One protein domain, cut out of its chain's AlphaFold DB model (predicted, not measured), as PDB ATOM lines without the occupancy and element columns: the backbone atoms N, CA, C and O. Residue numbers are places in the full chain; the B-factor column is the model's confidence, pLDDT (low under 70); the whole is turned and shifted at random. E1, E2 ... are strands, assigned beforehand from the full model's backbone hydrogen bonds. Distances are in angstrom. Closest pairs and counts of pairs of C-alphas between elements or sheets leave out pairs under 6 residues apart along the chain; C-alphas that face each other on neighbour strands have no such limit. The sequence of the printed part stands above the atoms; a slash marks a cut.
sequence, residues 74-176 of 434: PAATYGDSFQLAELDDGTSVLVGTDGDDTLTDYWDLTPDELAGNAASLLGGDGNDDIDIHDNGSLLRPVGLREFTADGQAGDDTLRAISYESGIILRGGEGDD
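This is residues 74 to 176 of the 434 residues of the protein "Putative calcium-binding protein" of Pelagibaca abyssi (UniProt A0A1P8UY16). Amid little regular structure, the chain winds from E3 to E7 in stacked, flattened turns, a partial sandwich: E4 and E6 face E3, E5 and E7, while hairpin E1 and E2 extends the larger sheet beyond them. The 103 printed residues include seven named strands, E1 to E7, and no named helix: all strand. The mixed sheet runs E1, E2, E3, E5, E7; E4 and E6 are parallel. It is compact, radius of gyration of the C-alphas 12.7 A, spans 33 by 31 by 25 A.

Start at E1, residues 82 to 86, antiparallel to E2, residues 92 to 95: N 83 and O 95 are 2.8 A apart. E3, residues 118 to 125, is parallel to E2 (N 122 to O 94, 2.8 A) and to E5, residues 147 to 153 (N 121 to O 148, 2.8 A). E7, residues 167 to 173, is parallel to E5 (N 168 to O 147, 2.8 A). E4, residues 129 to 133, and E6, residues 157 to 161, pair at N 130 and O 157, 2.8 A.

Find C-alpha 82 at (-27.967, -21.933, 36.464); E7 runs 19.4 A to C-alpha 173 at (-9.439, -20.481, 41.476).

The printed part has no cut; links E2 to E3 and E4 to E5 are long. Low confidence includes residues 105 to 119.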
ATOM      1  N   PRO A  74     -37.525 -25.408  26.863       35.56
ATOM      2  CA  PRO A  74     -36.719 -24.269  27.256       35.56
ATOM      3  C   PRO A  74     -36.097 -24.610  28.606       35.56
ATOM      4  O   PRO A  74     -36.836 -24.785  29.570       35.56
ATOM      5  N   ALA A  75     -34.763 -24.716  28.625       38.44
ATOM      6  CA  ALA A  75     -33.923 -24.931  29.798       38.44
ATOM      7  C   ALA A  75     -34.618 -24.456  31.079       38.44
ATOM      8  O   ALA A  75     -34.903 -23.263  31.229       38.44
ATOM      9  N   ALA A  76     -34.944 -25.397  31.963       40.44
ATOM     10  CA  ALA A  76     -35.405 -25.061  33.294       40.44
ATOM     11  C   ALA A  76     -34.278 -24.263  33.966       40.44
ATOM     12  O   ALA A  76     -33.190 -24.784  34.194       40.44
ATOM     13  N   THR A  77     -34.509 -22.966  34.158       40.62
ATOM     14  CA  THR A  77     -33.603 -22.054  34.859       40.62
ATOM     15  C   THR A  77     -33.826 -22.237  36.355       40.62
ATOM     16  O   THR A  77     -34.948 -22.018  36.828       40.62
ATOM     17  N   TYR A  78     -32.789 -22.664  37.072       52.00
ATOM     18  CA  TYR A  78     -32.802 -22.890  38.518       52.00
ATOM     19  C   TYR A  78     -31.957 -21.798  39.175       52.00
ATOM     20  O   TYR A  78     -30.765 -21.700  38.916       52.00
ATOM     21  N   GLY A  79     -32.590 -20.901  39.936       52.88
ATOM     22  CA  GLY A  79     -31.991 -19.582  40.174       52.88
ATOM     23  C   GLY A  79     -31.931 -18.773  38.869       52.88
ATOM     24  O   GLY A  79     -32.141 -19.302  37.778       52.88
ATOM     25  N   ASP A  80     -31.713 -17.464  38.935       55.09
ATOM     26  CA  ASP A  80     -31.689 -16.627  37.721       55.09
ATOM     27  C   ASP A  80     -30.440 -16.885  36.830       55.09
ATOM     28  O   ASP A  80     -30.312 -16.263  35.771       55.09
ATOM     29  N   SER A  81     -29.569 -17.827  37.220       72.19
ATOM     30  CA  SER A  81     -28.239 -18.074  36.655       72.19
ATOM     31  C   SER A  81     -27.944 -19.499  36.157       72.19
ATOM     32  O   SER A  81     -27.324 -19.632  35.103       72.19
ATOM     33  N   PHE A  82     -28.400 -20.571  36.820       78.06
ATOM     34  CA  PHE A  82     -27.967 -21.933  36.464       78.06
ATOM     35  C   PHE A  82     -28.826 -22.588  35.374       78.06
ATOM     36  O   PHE A  82     -30.059 -22.465  35.336       78.06
ATOM     37  N   GLN A  83     -28.164 -23.345  34.497       80.25
ATOM     38  CA  GLN A  83     -28.772 -24.122  33.419       80.25
ATOM     39  C   GLN A  83     -28.378 -25.596  33.502       80.25
ATOM     40  O   GLN A  83     -27.237 -25.938  33.795       80.25
ATOM     41  N   LEU A  84     -29.322 -26.483  33.180       79.06
ATOM     42  CA  LEU A  84     -29.025 -27.902  33.006       79.06
ATOM     43  C   LEU A  84     -28.326 -28.154  31.663       79.06
ATOM     44  O   LEU A  84     -28.858 -27.804  30.607       79.06
ATOM     45  N   ALA A  85     -27.192 -28.844  31.707       77.50
ATOM     46  CA  ALA A  85     -26.477 -29.370  30.554       77.50
ATOM     47  C   ALA A  85     -26.346 -30.901  30.642       77.50
ATOM     48  O   ALA A  85     -26.229 -31.459  31.725       77.50
ATOM     49  N   GLU A  86     -26.330 -31.585  29.495       79.00
ATOM     50  CA  GLU A  86     -25.942 -32.999  29.397       79.00
ATOM     51  C   GLU A  86     -24.553 -33.099  28.748       79.00
ATOM     52  O   GLU A  86     -24.320 -32.547  27.668       79.00
ATOM     53  N   LEU A  87     -23.629 -33.812  29.394       70.69
ATOM     54  CA  LEU A  87     -22.315 -34.147  28.853       70.69
ATOM     55  C   LEU A  87     -22.425 -35.224  27.760       70.69
ATOM     56  O   LEU A  87     -23.401 -35.968  27.668       70.69
ATOM     57  N   ASP A  88     -21.372 -35.359  26.947       74.38
ATOM     58  CA  ASP A  88     -21.306 -36.327  25.836       74.38
ATOM     59  C   ASP A  88     -21.487 -37.797  26.276       74.38
ATOM     60  O   ASP A  88     -21.817 -38.663  25.457       74.38
ATOM     61  N   ASP A  89     -21.241 -38.100  27.552       69.62
ATOM     62  CA  ASP A  89     -21.430 -39.423  28.151       69.62
ATOM     63  C   ASP A  89     -22.835 -39.644  28.746       69.62
ATOM     64  O   ASP A  89     -23.131 -40.744  29.219       69.62
ATOM     65  N   GLY A  90     -23.717 -38.645  28.629       68.75
ATOM     66  CA  GLY A  90     -25.093 -38.658  29.120       68.75
ATOM     67  C   GLY A  90     -25.244 -38.215  30.576       68.75
ATOM     68  O   GLY A  90     -26.321 -38.395  31.137       68.75
ATOM     69  N   THR A  91     -24.184 -37.687  31.195       73.50
ATOM     70  CA  THR A  91     -24.224 -37.157  32.564       73.50
ATOM     71  C   THR A  91     -24.843 -35.766  32.574       73.50
ATOM     72  O   THR A  91     -24.403 -34.894  31.830       73.50
ATOM     73  N   SER A  92     -25.838 -35.543  33.425       75.94
ATOM     74  CA  SER A  92     -26.421 -34.215  33.623       75.94
ATOM     75  C   SER A  92     -25.522 -33.375  34.549       75.94
ATOM     76  O   SER A  92     -24.908 -33.914  35.471       75.94
ATOM     77  N   VAL A  93     -25.423 -32.067  34.314       80.38
ATOM     78  CA  VAL A  93     -24.619 -31.112  35.097       80.38
ATOM     79  C   VAL A  93     -25.368 -29.785  35.178       80.38
ATOM     80  O   VAL A  93     -25.915 -29.326  34.174       80.38
ATOM     81  N   LEU A  94     -25.400 -29.162  36.355       84.06
ATOM     82  CA  LEU A  94     -25.847 -27.774  36.497       84.06
ATOM     83  C   LEU A  94     -24.662 -26.846  36.242       84.06
ATOM     84  O   LEU A  94     -23.611 -27.043  36.836       84.06
ATOM     85  N   VAL A  95     -24.819 -25.871  35.353       88.31
ATOM     86  CA  VAL A  95     -23.751 -24.942  34.961       88.31
ATOM     87  C   VAL A  95     -24.253 -23.514  35.123       88.31
ATOM     88  O   VAL A  95     -25.324 -23.191  34.595       88.31
ATOM     89  N   GLY A  96     -23.512 -22.688  35.850       88.12
ATOM     90  CA  GLY A  96     -23.741 -21.253  35.918       88.12
ATOM     91  C   GLY A  96     -23.167 -20.512  34.707       88.12
ATOM     92  O   GLY A  96     -23.006 -21.062  33.609       88.12
ATOM     93  N   THR A  97     -22.975 -19.216  34.859       89.12
ATOM     94  CA  THR A  97     -22.601 -18.254  33.833       89.12
ATOM     95  C   THR A  97     -21.182 -17.731  34.063       89.12
ATOM     96  O   THR A  97     -20.419 -18.294  34.831       89.12
ATOM     97  N   ASP A  98     -20.787 -16.688  33.328       89.44
ATOM     98  CA  ASP A  98     -19.481 -16.039  33.522       89.44
ATOM     99  C   ASP A  98     -19.557 -14.893  34.567       89.44
ATOM    100  O   ASP A  98     -18.785 -13.929  34.501       89.44
ATOM    101  N   GLY A  99     -20.586 -14.853  35.412       90.31
ATOM    102  CA  GLY A  99     -20.694 -13.836  36.452       90.31
ATOM    103  C   GLY A  99     -21.408 -14.367  37.678       90.31
ATOM    104  O   GLY A  99     -22.005 -15.421  37.604       90.31
ATOM    105  N   ASP A 100     -21.394 -13.562  38.741       92.00
ATOM    106  CA  ASP A 100     -21.877 -13.928  40.074       92.00
ATOM    107  C   ASP A 100     -23.271 -14.576  40.059       92.00
ATOM    108  O   ASP A 100     -24.300 -13.919  39.817       92.00
ATOM    109  N   ASP A 101     -23.291 -15.859  40.378       87.94
ATOM    110  CA  ASP A 101     -24.465 -16.697  40.377       87.94
ATOM    111  C   ASP A 101     -24.908 -17.032  41.801       87.94
ATOM    112  O   ASP A 101     -24.172 -16.953  42.780       87.94
ATOM    113  N   THR A 102     -26.188 -17.353  41.966       88.44
ATOM    114  CA  THR A 102     -26.720 -17.674  43.292       88.44
ATOM    115  C   THR A 102     -27.675 -18.848  43.211       88.44
ATOM    116  O   THR A 102     -28.686 -18.801  42.504       88.44
ATOM    117  N   LEU A 103     -27.385 -19.873  44.005       83.38
ATOM    118  CA  LEU A 103     -28.239 -21.021  44.245       83.38
ATOM    119  C   LEU A 103     -28.508 -21.136  45.748       83.38
ATOM    120  O   LEU A 103     -27.768 -21.788  46.473       83.38
ATOM    121  N   THR A 104     -29.581 -20.501  46.222       73.19
ATOM    122  CA  THR A 104     -29.984 -20.550  47.638       73.19
ATOM    123  C   THR A 104     -31.113 -21.558  47.868       73.19
ATOM    124  O   THR A 104     -32.082 -21.587  47.106       73.19
ATOM    125  N   ASP A 105     -31.044 -22.270  48.996       61.41
ATOM    126  CA  ASP A 105     -32.160 -22.981  49.643       61.41
ATOM    127  C   ASP A 105     -32.668 -24.239  48.907       61.41
ATOM    128  O   ASP A 105     -33.807 -24.340  48.445       61.41
ATOM    129  N   TYR A 106     -31.808 -25.255  48.857       56.03
ATOM    130  CA  TYR A 106     -32.048 -26.566  48.242       56.03
ATOM    131  C   TYR A 106     -32.953 -27.512  49.069       56.03
ATOM    132  O   TYR A 106     -32.766 -28.725  49.081       56.03
ATOM    133  N   TRP A 107     -33.937 -26.976  49.797       47.06
ATOM    134  CA  TRP A 107     -34.725 -27.734  50.787       47.06
ATOM    135  C   TRP A 107     -35.870 -28.568  50.202       47.06
ATOM    136  O   TRP A 107     -36.484 -29.347  50.930       47.06
ATOM    137  N   ASP A 108     -36.181 -28.421  48.914       40.41
ATOM    138  CA  ASP A 108     -37.430 -28.955  48.357       40.41
ATOM    139  C   ASP A 108     -37.325 -29.376  46.884       40.41
ATOM    140  O   ASP A 108     -38.328 -29.411  46.177       40.41
ATOM    141  N   LEU A 109     -36.126 -29.712  46.399       43.72
ATOM    142  CA  LEU A 109     -36.012 -30.375  45.103       43.72
ATOM    143  C   LEU A 109     -36.191 -31.871  45.324       43.72
ATOM    144  O   LEU A 109     -35.328 -32.574  45.853       43.72
ATOM    145  N   THR A 110     -37.349 -32.372  44.906       41.72
ATOM    146  CA  THR A 110     -37.487 -33.802  44.661       41.72
ATOM    147  C   THR A 110     -36.388 -34.243  43.681       41.72
ATOM    148  O   THR A 110     -35.927 -33.443  42.866       41.72
ATOM    149  N   PRO A 111     -35.968 -35.516  43.691       45.50
ATOM    150  CA  PRO A 111     -34.970 -36.035  42.745       45.50
ATOM    151  C   PRO A 111     -35.292 -35.756  41.265       45.50
ATOM    152  O   PRO A 111     -34.402 -35.765  40.420       45.50
ATOM    153  N   ASP A 112     -36.567 -35.496  40.963       42.22
ATOM    154  CA  ASP A 112     -37.075 -35.124  39.644       42.22
ATOM    155  C   ASP A 112     -36.884 -33.627  39.320       42.22
ATOM    156  O   ASP A 112     -36.778 -33.259  38.150       42.22
ATOM    157  N   GLU A 113     -36.832 -32.757  40.331       44.81
ATOM    158  CA  GLU A 113     -36.590 -31.315  40.188       44.81
ATOM    159  C   GLU A 113     -35.095 -30.979  40.201       44.81
ATOM    160  O   GLU A 113     -34.713 -29.934  39.683       44.81
ATOM    161  N   LEU A 114     -34.249 -31.916  40.643       49.09
ATOM    162  CA  LEU A 114     -32.814 -31.973  40.356       49.09
ATOM    163  C   LEU A 114     -32.549 -32.437  38.921       49.09
ATOM    164  O   LEU A 114     -31.830 -33.408  38.695       49.09
ATOM    165  N   ALA A 115     -33.200 -31.786  37.957       45.94
ATOM    166  CA  ALA A 115     -32.764 -31.740  36.571       45.94
ATOM    167  C   ALA A 115     -32.198 -33.087  36.042       45.94
ATOM    168  O   ALA A 115     -31.076 -33.174  35.559       45.94
ATOM    169  N   GLY A 116     -32.937 -34.188  36.209       43.31
ATOM    170  CA  GLY A 116     -32.599 -35.481  35.607       43.31
ATOM    171  C   GLY A 116     -31.219 -36.072  35.944       43.31
ATOM    172  O   GLY A 116     -30.510 -36.478  35.020       43.31
ATOM    173  N   ASN A 117     -30.889 -36.257  37.227       53.50
ATOM    174  CA  ASN A 117     -29.679 -36.969  37.688       53.50
ATOM    175  C   ASN A 117     -28.362 -36.190  37.505       53.50
ATOM    176  O   ASN A 117     -27.355 -36.789  37.113       53.50
ATOM    177  N   ALA A 118     -28.350 -34.874  37.748       55.84
ATOM    178  CA  ALA A 118     -27.100 -34.126  37.660       55.84
ATOM    179  C   ALA A 118     -26.068 -34.633  38.677       55.84
ATOM    180  O   ALA A 118     -26.347 -34.683  39.871       55.84
ATOM    181  N   ALA A 119     -24.901 -35.059  38.186       66.81
ATOM    182  CA  ALA A 119     -23.841 -35.612  39.028       66.81
ATOM    183  C   ALA A 119     -22.947 -34.527  39.643       66.81
ATOM    184  O   ALA A 119     -22.240 -34.794  40.613       66.81
ATOM    185  N   SER A 120     -22.988 -33.318  39.083       81.88
ATOM    186  CA  SER A 120     -22.222 -32.179  39.565       81.88
ATOM    187  C   SER A 120     -22.912 -30.844  39.286       81.88
ATOM    188  O   SER A 120     -23.812 -30.741  38.440       81.88
ATOM    189  N   LEU A 121     -22.452 -29.825  40.001       88.12
ATOM    190  CA  LEU A 121     -22.743 -28.414  39.805       88.12
ATOM    191  C   LEU A 121     -21.429 -27.674  39.559       88.12
ATOM    192  O   LEU A 121     -20.446 -27.928  40.243       88.12
ATOM    193  N   LEU A 122     -21.446 -26.785  38.575       92.06
ATOM    194  CA  LEU A 122     -20.340 -25.937  38.157       92.06
ATOM    195  C   LEU A 122     -20.799 -24.476  38.270       92.06
ATOM    196  O   LEU A 122     -21.770 -24.124  37.594       92.06
ATOM    197  N   GLY A 123     -20.141 -23.678  39.113       91.50
ATOM    198  CA  GLY A 123     -20.388 -22.249  39.334       91.50
ATOM    199  C   GLY A 123     -20.143 -21.460  38.058       91.50
ATOM    200  O   GLY A 123     -21.078 -21.202  37.307       91.50
ATOM    201  N   GLY A 124     -18.883 -21.279  37.683       92.81
ATOM    202  CA  GLY A 124     -18.535 -20.655  36.410       92.81
ATOM    203  C   GLY A 124     -17.365 -19.708  36.569       92.81
ATOM    204  O   GLY A 124     -16.438 -20.003  37.306       92.81
ATOM    205  N   ASP A 125     -17.383 -18.598  35.834       94.31
ATOM    206  CA  ASP A 125     -16.564 -17.457  36.252       94.31
ATOM    207  C   ASP A 125     -17.445 -16.563  37.145       94.31
ATOM    208  O   ASP A 125     -18.639 -16.435  36.883       94.31
ATOM    209  N   GLY A 126     -16.851 -15.805  38.062       94.94
ATOM    210  CA  GLY A 126     -17.580 -14.882  38.936       94.94
ATOM    211  C   GLY A 126     -17.619 -15.382  40.370       94.94
ATOM    212  O   GLY A 126     -17.110 -16.444  40.657       94.94
ATOM    213  N   ASN A 127     -18.160 -14.565  41.271       96.81
ATOM    214  CA  ASN A 127     -18.206 -14.906  42.689       96.81
ATOM    215  C   ASN A 127     -19.583 -15.490  43.019       96.81
ATOM    216  O   ASN A 127     -20.564 -14.744  43.156       96.81
ATOM    217  N   ASP A 128     -19.652 -16.802  43.149       94.12
ATOM    218  CA  ASP A 128     -20.876 -17.580  43.226       94.12
ATOM    219  C   ASP A 128     -21.266 -17.918  44.672       94.12
ATOM    220  O   ASP A 128     -20.436 -18.168  45.538       94.12
ATOM    221  N   ASP A 129     -22.570 -17.939  44.962       92.81
ATOM    222  CA  ASP A 129     -23.119 -18.317  46.274       92.81
ATOM    223  C   ASP A 129     -24.006 -19.556  46.121       92.81
ATOM    224  O   ASP A 129     -25.153 -19.475  45.659       92.81
ATOM    225  N   ILE A 130     -23.463 -20.720  46.474       89.56
ATOM    226  CA  ILE A 130     -24.050 -22.040  46.233       89.56
ATOM    227  C   ILE A 130     -24.355 -22.719  47.568       89.56
ATOM    228  O   ILE A 130     -23.478 -22.923  48.402       89.56
ATOM    229  N   ASP A 131     -25.605 -23.130  47.759       87.31
ATOM    230  CA  ASP A 131     -26.071 -23.768  48.986       87.31
ATOM    231  C   ASP A 131     -26.812 -25.082  48.690       87.31
ATOM    232  O   ASP A 131     -27.827 -25.102  47.985       87.31
ATOM    233  N   ILE A 132     -26.307 -26.192  49.236       81.06
ATOM    234  CA  ILE A 132     -26.761 -27.562  48.979       81.06
ATOM    235  C   ILE A 132     -27.203 -28.225  50.282       81.06
ATOM    236  O   ILE A 132     -26.446 -28.404  51.228       81.06
ATOM    237  N   HIS A 133     -28.438 -28.704  50.312       75.69
ATOM    238  CA  HIS A 133     -28.983 -29.413  51.461       75.69
ATOM    239  C   HIS A 133     -29.425 -30.816  51.033       75.69
ATOM    240  O   HIS A 133     -30.458 -30.975  50.386       75.69
ATOM    241  N   ASP A 134     -28.661 -31.852  51.392       71.50
ATOM    242  CA  ASP A 134     -29.136 -33.235  51.297       71.50
ATOM    243  C   ASP A 134     -29.943 -33.574  52.546       71.50
ATOM    244  O   ASP A 134     -29.542 -33.245  53.652       71.50
ATOM    245  N   ASN A 135     -31.061 -34.277  52.400       63.75
ATOM    246  CA  ASN A 135     -31.833 -34.850  53.510       63.75
ATOM    247  C   ASN A 135     -31.794 -36.394  53.499       63.75
ATOM    248  O   ASN A 135     -32.678 -37.056  54.051       63.75
ATOM    249  N   GLY A 136     -30.795 -36.972  52.822       58.16
ATOM    250  CA  GLY A 136     -30.676 -38.403  52.537       58.16
ATOM    251  C   GLY A 136     -31.446 -38.841  51.283       58.16
ATOM    252  O   GLY A 136     -31.614 -40.039  51.047       58.16
ATOM    253  N   SER A 137     -31.946 -37.895  50.479       56.09
ATOM    254  CA  SER A 137     -32.695 -38.147  49.242       56.09
ATOM    255  C   SER A 137     -31.976 -37.662  47.983       56.09
ATOM    256  O   SER A 137     -32.487 -37.936  46.898       56.09
ATOM    257  N   LEU A 138     -30.819 -36.996  48.066       54.38
ATOM    258  CA  LEU A 138     -30.060 -36.617  46.868       54.38
ATOM    259  C   LEU A 138     -29.339 -37.827  46.250       54.38
ATOM    260  O   LEU A 138     -29.406 -38.036  45.042       54.38
ATOM    261  N   LEU A 139     -28.730 -38.691  47.068       52.97
ATOM    262  CA  LEU A 139     -27.895 -39.805  46.579       52.97
ATOM    263  C   LEU A 139     -28.668 -41.123  46.346       52.97
ATOM    264  O   LEU A 139     -28.316 -41.947  45.496       52.97
ATOM    265  N   ARG A 140     -29.778 -41.335  47.061       49.25
ATOM    266  CA  ARG A 140     -30.576 -42.581  47.008       49.25
ATOM    267  C   ARG A 140     -31.380 -42.850  45.722       49.25
ATOM    268  O   ARG A 140     -31.473 -44.018  45.338       49.25
ATOM    269  N   PRO A 141     -31.994 -41.859  45.059       46.38
ATOM    270  CA  PRO A 141     -32.841 -42.086  43.886       46.38
ATOM    271  C   PRO A 141     -32.043 -42.334  42.601       46.38
ATOM    272  O   PRO A 141     -32.556 -42.985  41.692       46.38
ATOM    273  N   VAL A 142     -30.795 -41.856  42.538       44.38
ATOM    274  CA  VAL A 142     -29.978 -41.830  41.312       44.38
ATOM    275  C   VAL A 142     -28.812 -42.827  41.319       44.38
ATOM    276  O   VAL A 142     -28.186 -43.062  40.289       44.38
ATOM    277  N   GLY A 143     -28.529 -43.473  42.457       48.31
ATOM    278  CA  GLY A 143     -27.429 -44.438  42.578       48.31
ATOM    279  C   GLY A 143     -26.035 -43.813  42.439       48.31
ATOM    280  O   GLY A 143     -25.054 -44.552  42.296       48.31
ATOM    281  N   LEU A 144     -25.955 -42.481  42.480       52.19
ATOM    282  CA  LEU A 144     -24.708 -41.749  42.613       52.19
ATOM    283  C   LEU A 144     -24.166 -41.976  44.018       52.19
ATOM    284  O   LEU A 144     -24.909 -42.049  44.994       52.19
ATOM    285  N   ARG A 145     -22.853 -42.157  44.092       62.28
ATOM    286  CA  ARG A 145     -22.141 -42.264  45.367       62.28
ATOM    287  C   ARG A 145     -21.633 -40.913  45.845       62.28
ATOM    288  O   ARG A 145     -21.177 -40.832  46.974       62.28
ATOM    289  N   GLU A 146     -21.670 -39.923  44.960       74.12
ATOM    290  CA  GLU A 146     -20.971 -38.665  45.110       74.12
ATOM    291  C   GLU A 146     -21.670 -37.577  44.290       74.12
ATOM    292  O   GLU A 146     -22.175 -37.869  43.200       74.12
ATOM    293  N   PHE A 147     -21.706 -36.360  44.823       80.94
ATOM    294  CA  PHE A 147     -22.138 -35.141  44.150       80.94
ATOM    295  C   PHE A 147     -21.074 -34.070  44.377       80.94
ATOM    296  O   PHE A 147     -20.711 -33.806  45.521       80.94
ATOM    297  N   THR A 148     -20.585 -33.455  43.305       87.50
ATOM    298  CA  THR A 148     -19.568 -32.398  43.391       87.50
ATOM    299  C   THR A 148     -20.183 -31.051  43.061       87.50
ATOM    300  O   THR A 148     -20.805 -30.913  42.010       87.50
ATOM    301  N   ALA A 149     -19.981 -30.068  43.928       91.25
ATOM    302  CA  ALA A 149     -20.173 -28.664  43.606       91.25
ATOM    303  C   ALA A 149     -18.809 -27.994  43.516       91.25
ATOM    304  O   ALA A 149     -17.987 -28.175  44.409       91.25
ATOM    305  N   ASP A 150     -18.583 -27.293  42.418       95.19
ATOM    306  CA  ASP A 150     -17.307 -26.690  42.046       95.19
ATOM    307  C   ASP A 150     -17.573 -25.223  41.709       95.19
ATOM    308  O   ASP A 150     -18.392 -24.967  40.819       95.19
ATOM    309  N   GLY A 151     -16.981 -24.295  42.463       96.25
ATOM    310  CA  GLY A 151     -17.111 -22.854  42.240       96.25
ATOM    311  C   GLY A 151     -16.489 -22.429  40.909       96.25
ATOM    312  O   GLY A 151     -17.140 -21.786  40.085       96.25
ATOM    313  N   GLN A 152     -15.344 -23.031  40.584       97.44
ATOM    314  CA  GLN A 152     -14.467 -22.687  39.469       97.44
ATOM    315  C   GLN A 152     -13.781 -21.339  39.690       97.44
ATOM    316  O   GLN A 152     -12.926 -21.278  40.549       97.44
ATOM    317  N   ALA A 153     -13.972 -20.319  38.853       97.81
ATOM    318  CA  ALA A 153     -13.122 -19.131  38.898       97.81
ATOM    319  C   ALA A 153     -13.825 -17.953  39.570       97.81
ATOM    320  O   ALA A 153     -14.738 -17.382  38.985       97.81
ATOM    321  N   GLY A 154     -13.279 -17.449  40.667       98.00
ATOM    322  CA  GLY A 154     -13.808 -16.320  41.421       98.00
ATOM    323  C   GLY A 154     -13.711 -16.582  42.915       98.00
ATOM    324  O   GLY A 154     -13.258 -17.632  43.324       98.00
ATOM    325  N   ASP A 155     -14.090 -15.592  43.725       98.50
ATOM    326  CA  ASP A 155     -14.128 -15.787  45.180       98.50
ATOM    327  C   ASP A 155     -15.529 -16.293  45.549       98.50
ATOM    328  O   ASP A 155     -16.472 -15.499  45.716       98.50
ATOM    329  N   ASP A 156     -15.673 -17.607  45.614       98.25
ATOM    330  CA  ASP A 156     -16.926 -18.325  45.732       98.25
ATOM    331  C   ASP A 156     -17.293 -18.632  47.183       98.25
ATOM    332  O   ASP A 156     -16.529 -18.541  48.147       98.25
ATOM    333  N   THR A 157     -18.559 -18.956  47.387       97.31
ATOM    334  CA  THR A 157     -19.098 -19.326  48.685       97.31
ATOM    335  C   THR A 157     -19.978 -20.553  48.538       97.31
ATOM    336  O   THR A 157     -21.108 -20.479  48.056       97.31
ATOM    337  N   LEU A 158     -19.475 -21.694  49.004       95.12
ATOM    338  CA  LEU A 158     -20.134 -22.987  48.882       95.12
ATOM    339  C   LEU A 158     -20.536 -23.510  50.261       95.12
ATOM    340  O   LEU A 158     -19.742 -23.550  51.204       95.12
ATOM    341  N   ARG A 159     -21.789 -23.947  50.385       92.31
ATOM    342  CA  ARG A 159     -22.327 -24.546  51.609       92.31
ATOM    343  C   ARG A 159     -22.973 -25.882  51.325       92.31
ATOM    344  O   ARG A 159     -23.756 -25.995  50.383       92.31
ATOM    345  N   ALA A 160     -22.687 -26.882  52.157       86.88
ATOM    346  CA  ALA A 160     -23.385 -28.155  52.061       86.88
ATOM    347  C   ALA A 160     -23.664 -28.854  53.388       86.88
ATOM    348  O   ALA A 160     -22.824 -28.918  54.278       86.88
ATOM    349  N   ILE A 161     -24.836 -29.476  53.485       81.31
ATOM    350  CA  ILE A 161     -25.177 -30.401  54.570       81.31
ATOM    351  C   ILE A 161     -25.483 -31.767  53.961       81.31
ATOM    352  O   ILE A 161     -26.370 -31.876  53.113       81.31
ATOM    353  N   SER A 162     -24.779 -32.811  54.407       76.94
ATOM    354  CA  SER A 162     -25.026 -34.199  54.007       76.94
ATOM    355  C   SER A 162     -25.420 -35.081  55.192       76.94
ATOM    356  O   SER A 162     -24.911 -34.933  56.298       76.94
ATOM    357  N   TYR A 163     -26.330 -36.031  54.954       71.56
ATOM    358  CA  TYR A 163     -26.784 -37.006  55.960       71.56
ATOM    359  C   TYR A 163     -26.244 -38.423  55.691       71.56
ATOM    360  O   TYR A 163     -26.360 -39.288  56.558       71.56
ATOM    361  N   GLU A 164     -25.693 -38.694  54.500       64.94
ATOM    362  CA  GLU A 164     -25.212 -40.033  54.104       64.94
ATOM    363  C   GLU A 164     -23.771 -40.044  53.548       64.94
ATOM    364  O   GLU A 164     -23.319 -41.099  53.096       64.94
ATOM    365  N   SER A 165     -23.039 -38.923  53.668       64.31
ATOM    366  CA  SER A 165     -21.696 -38.673  53.106       64.31
ATOM    367  C   SER A 165     -21.649 -38.748  51.568       64.31
ATOM    368  O   SER A 165     -22.409 -39.477  50.937       64.31
ATOM    369  N   GLY A 166     -20.734 -37.997  50.943       75.69
ATOM    370  CA  GLY A 166     -20.527 -38.005  49.485       75.69
ATOM    371  C   GLY A 166     -20.876 -36.701  48.769       75.69
ATOM    372  O   GLY A 166     -21.002 -36.699  47.551       75.69
ATOM    373  N   ILE A 167     -21.042 -35.589  49.483       84.00
ATOM    374  CA  ILE A 167     -20.930 -34.279  48.835       84.00
ATOM    375  C   ILE A 167     -19.462 -33.866  48.873       84.00
ATOM    376  O   ILE A 167     -18.834 -33.939  49.930       84.00
ATOM    377  N   ILE A 168     -18.949 -33.442  47.724       89.06
ATOM    378  CA  ILE A 168     -17.677 -32.743  47.594       89.06
ATOM    379  C   ILE A 168     -17.979 -31.280  47.282       89.06
ATOM    380  O   ILE A 168     -18.729 -31.007  46.343       89.06
ATOM    381  N   LEU A 169     -17.356 -30.368  48.022       94.25
ATOM    382  CA  LEU A 169     -17.237 -28.961  47.656       94.25
ATOM    383  C   LEU A 169     -15.814 -28.692  47.159       94.25
ATOM    384  O   LEU A 169     -14.862 -29.168  47.777       94.25
ATOM    385  N   ARG A 170     -15.693 -27.970  46.046       97.75
ATOM    386  CA  ARG A 170     -14.440 -27.464  45.477       97.75
ATOM    387  C   ARG A 170     -14.570 -25.961  45.289       97.75
ATOM    388  O   ARG A 170     -15.569 -25.551  44.698       97.75
ATOM    389  N   GLY A 171     -13.629 -25.191  45.821       98.00
ATOM    390  CA  GLY A 171     -13.555 -23.748  45.615       98.00
ATOM    391  C   GLY A 171     -13.214 -23.452  44.162       98.00
ATOM    392  O   GLY A 171     -14.109 -23.195  43.358       98.00
ATOM    393  N   GLY A 172     -11.965 -23.712  43.789       98.44
ATOM    394  CA  GLY A 172     -11.489 -23.593  42.419       98.44
ATOM    395  C   GLY A 172     -10.307 -22.635  42.327       98.44
ATOM    396  O   GLY A 172      -9.265 -22.915  42.891       98.44
ATOM    397  N   GLU A 173     -10.399 -21.586  41.512       98.50
ATOM    398  CA  GLU A 173      -9.439 -20.481  41.476       98.50
ATOM    399  C   GLU A 173     -10.055 -19.257  42.177       98.50
ATOM    400  O   GLU A 173     -10.979 -18.672  41.621       98.50
ATOM    401  N   GLY A 174      -9.461 -18.745  43.251       98.56
ATOM    402  CA  GLY A 174      -9.928 -17.541  43.951       98.56
ATOM    403  C   GLY A 174      -9.999 -17.755  45.456       98.56
ATOM    404  O   GLY A 174      -9.739 -18.846  45.922       98.56
ATOM    405  N   ASP A 175     -10.272 -16.700  46.226       98.81
ATOM    406  CA  ASP A 175     -10.268 -16.803  47.694       98.81
ATOM    407  C   ASP A 175     -11.651 -17.281  48.187       98.81
ATOM    408  O   ASP A 175     -12.571 -16.474  48.388       98.81
ATOM    409  N   ASP A 176     -11.817 -18.583  48.391       98.81
ATOM    410  CA  ASP A 176     -13.119 -19.223  48.552       98.81
ATOM    411  C   ASP A 176     -13.565 -19.394  50.011       98.81
ATOM    412  O   ASP A 176     -12.806 -19.366  50.980       98.81
TER     413      ASP A 176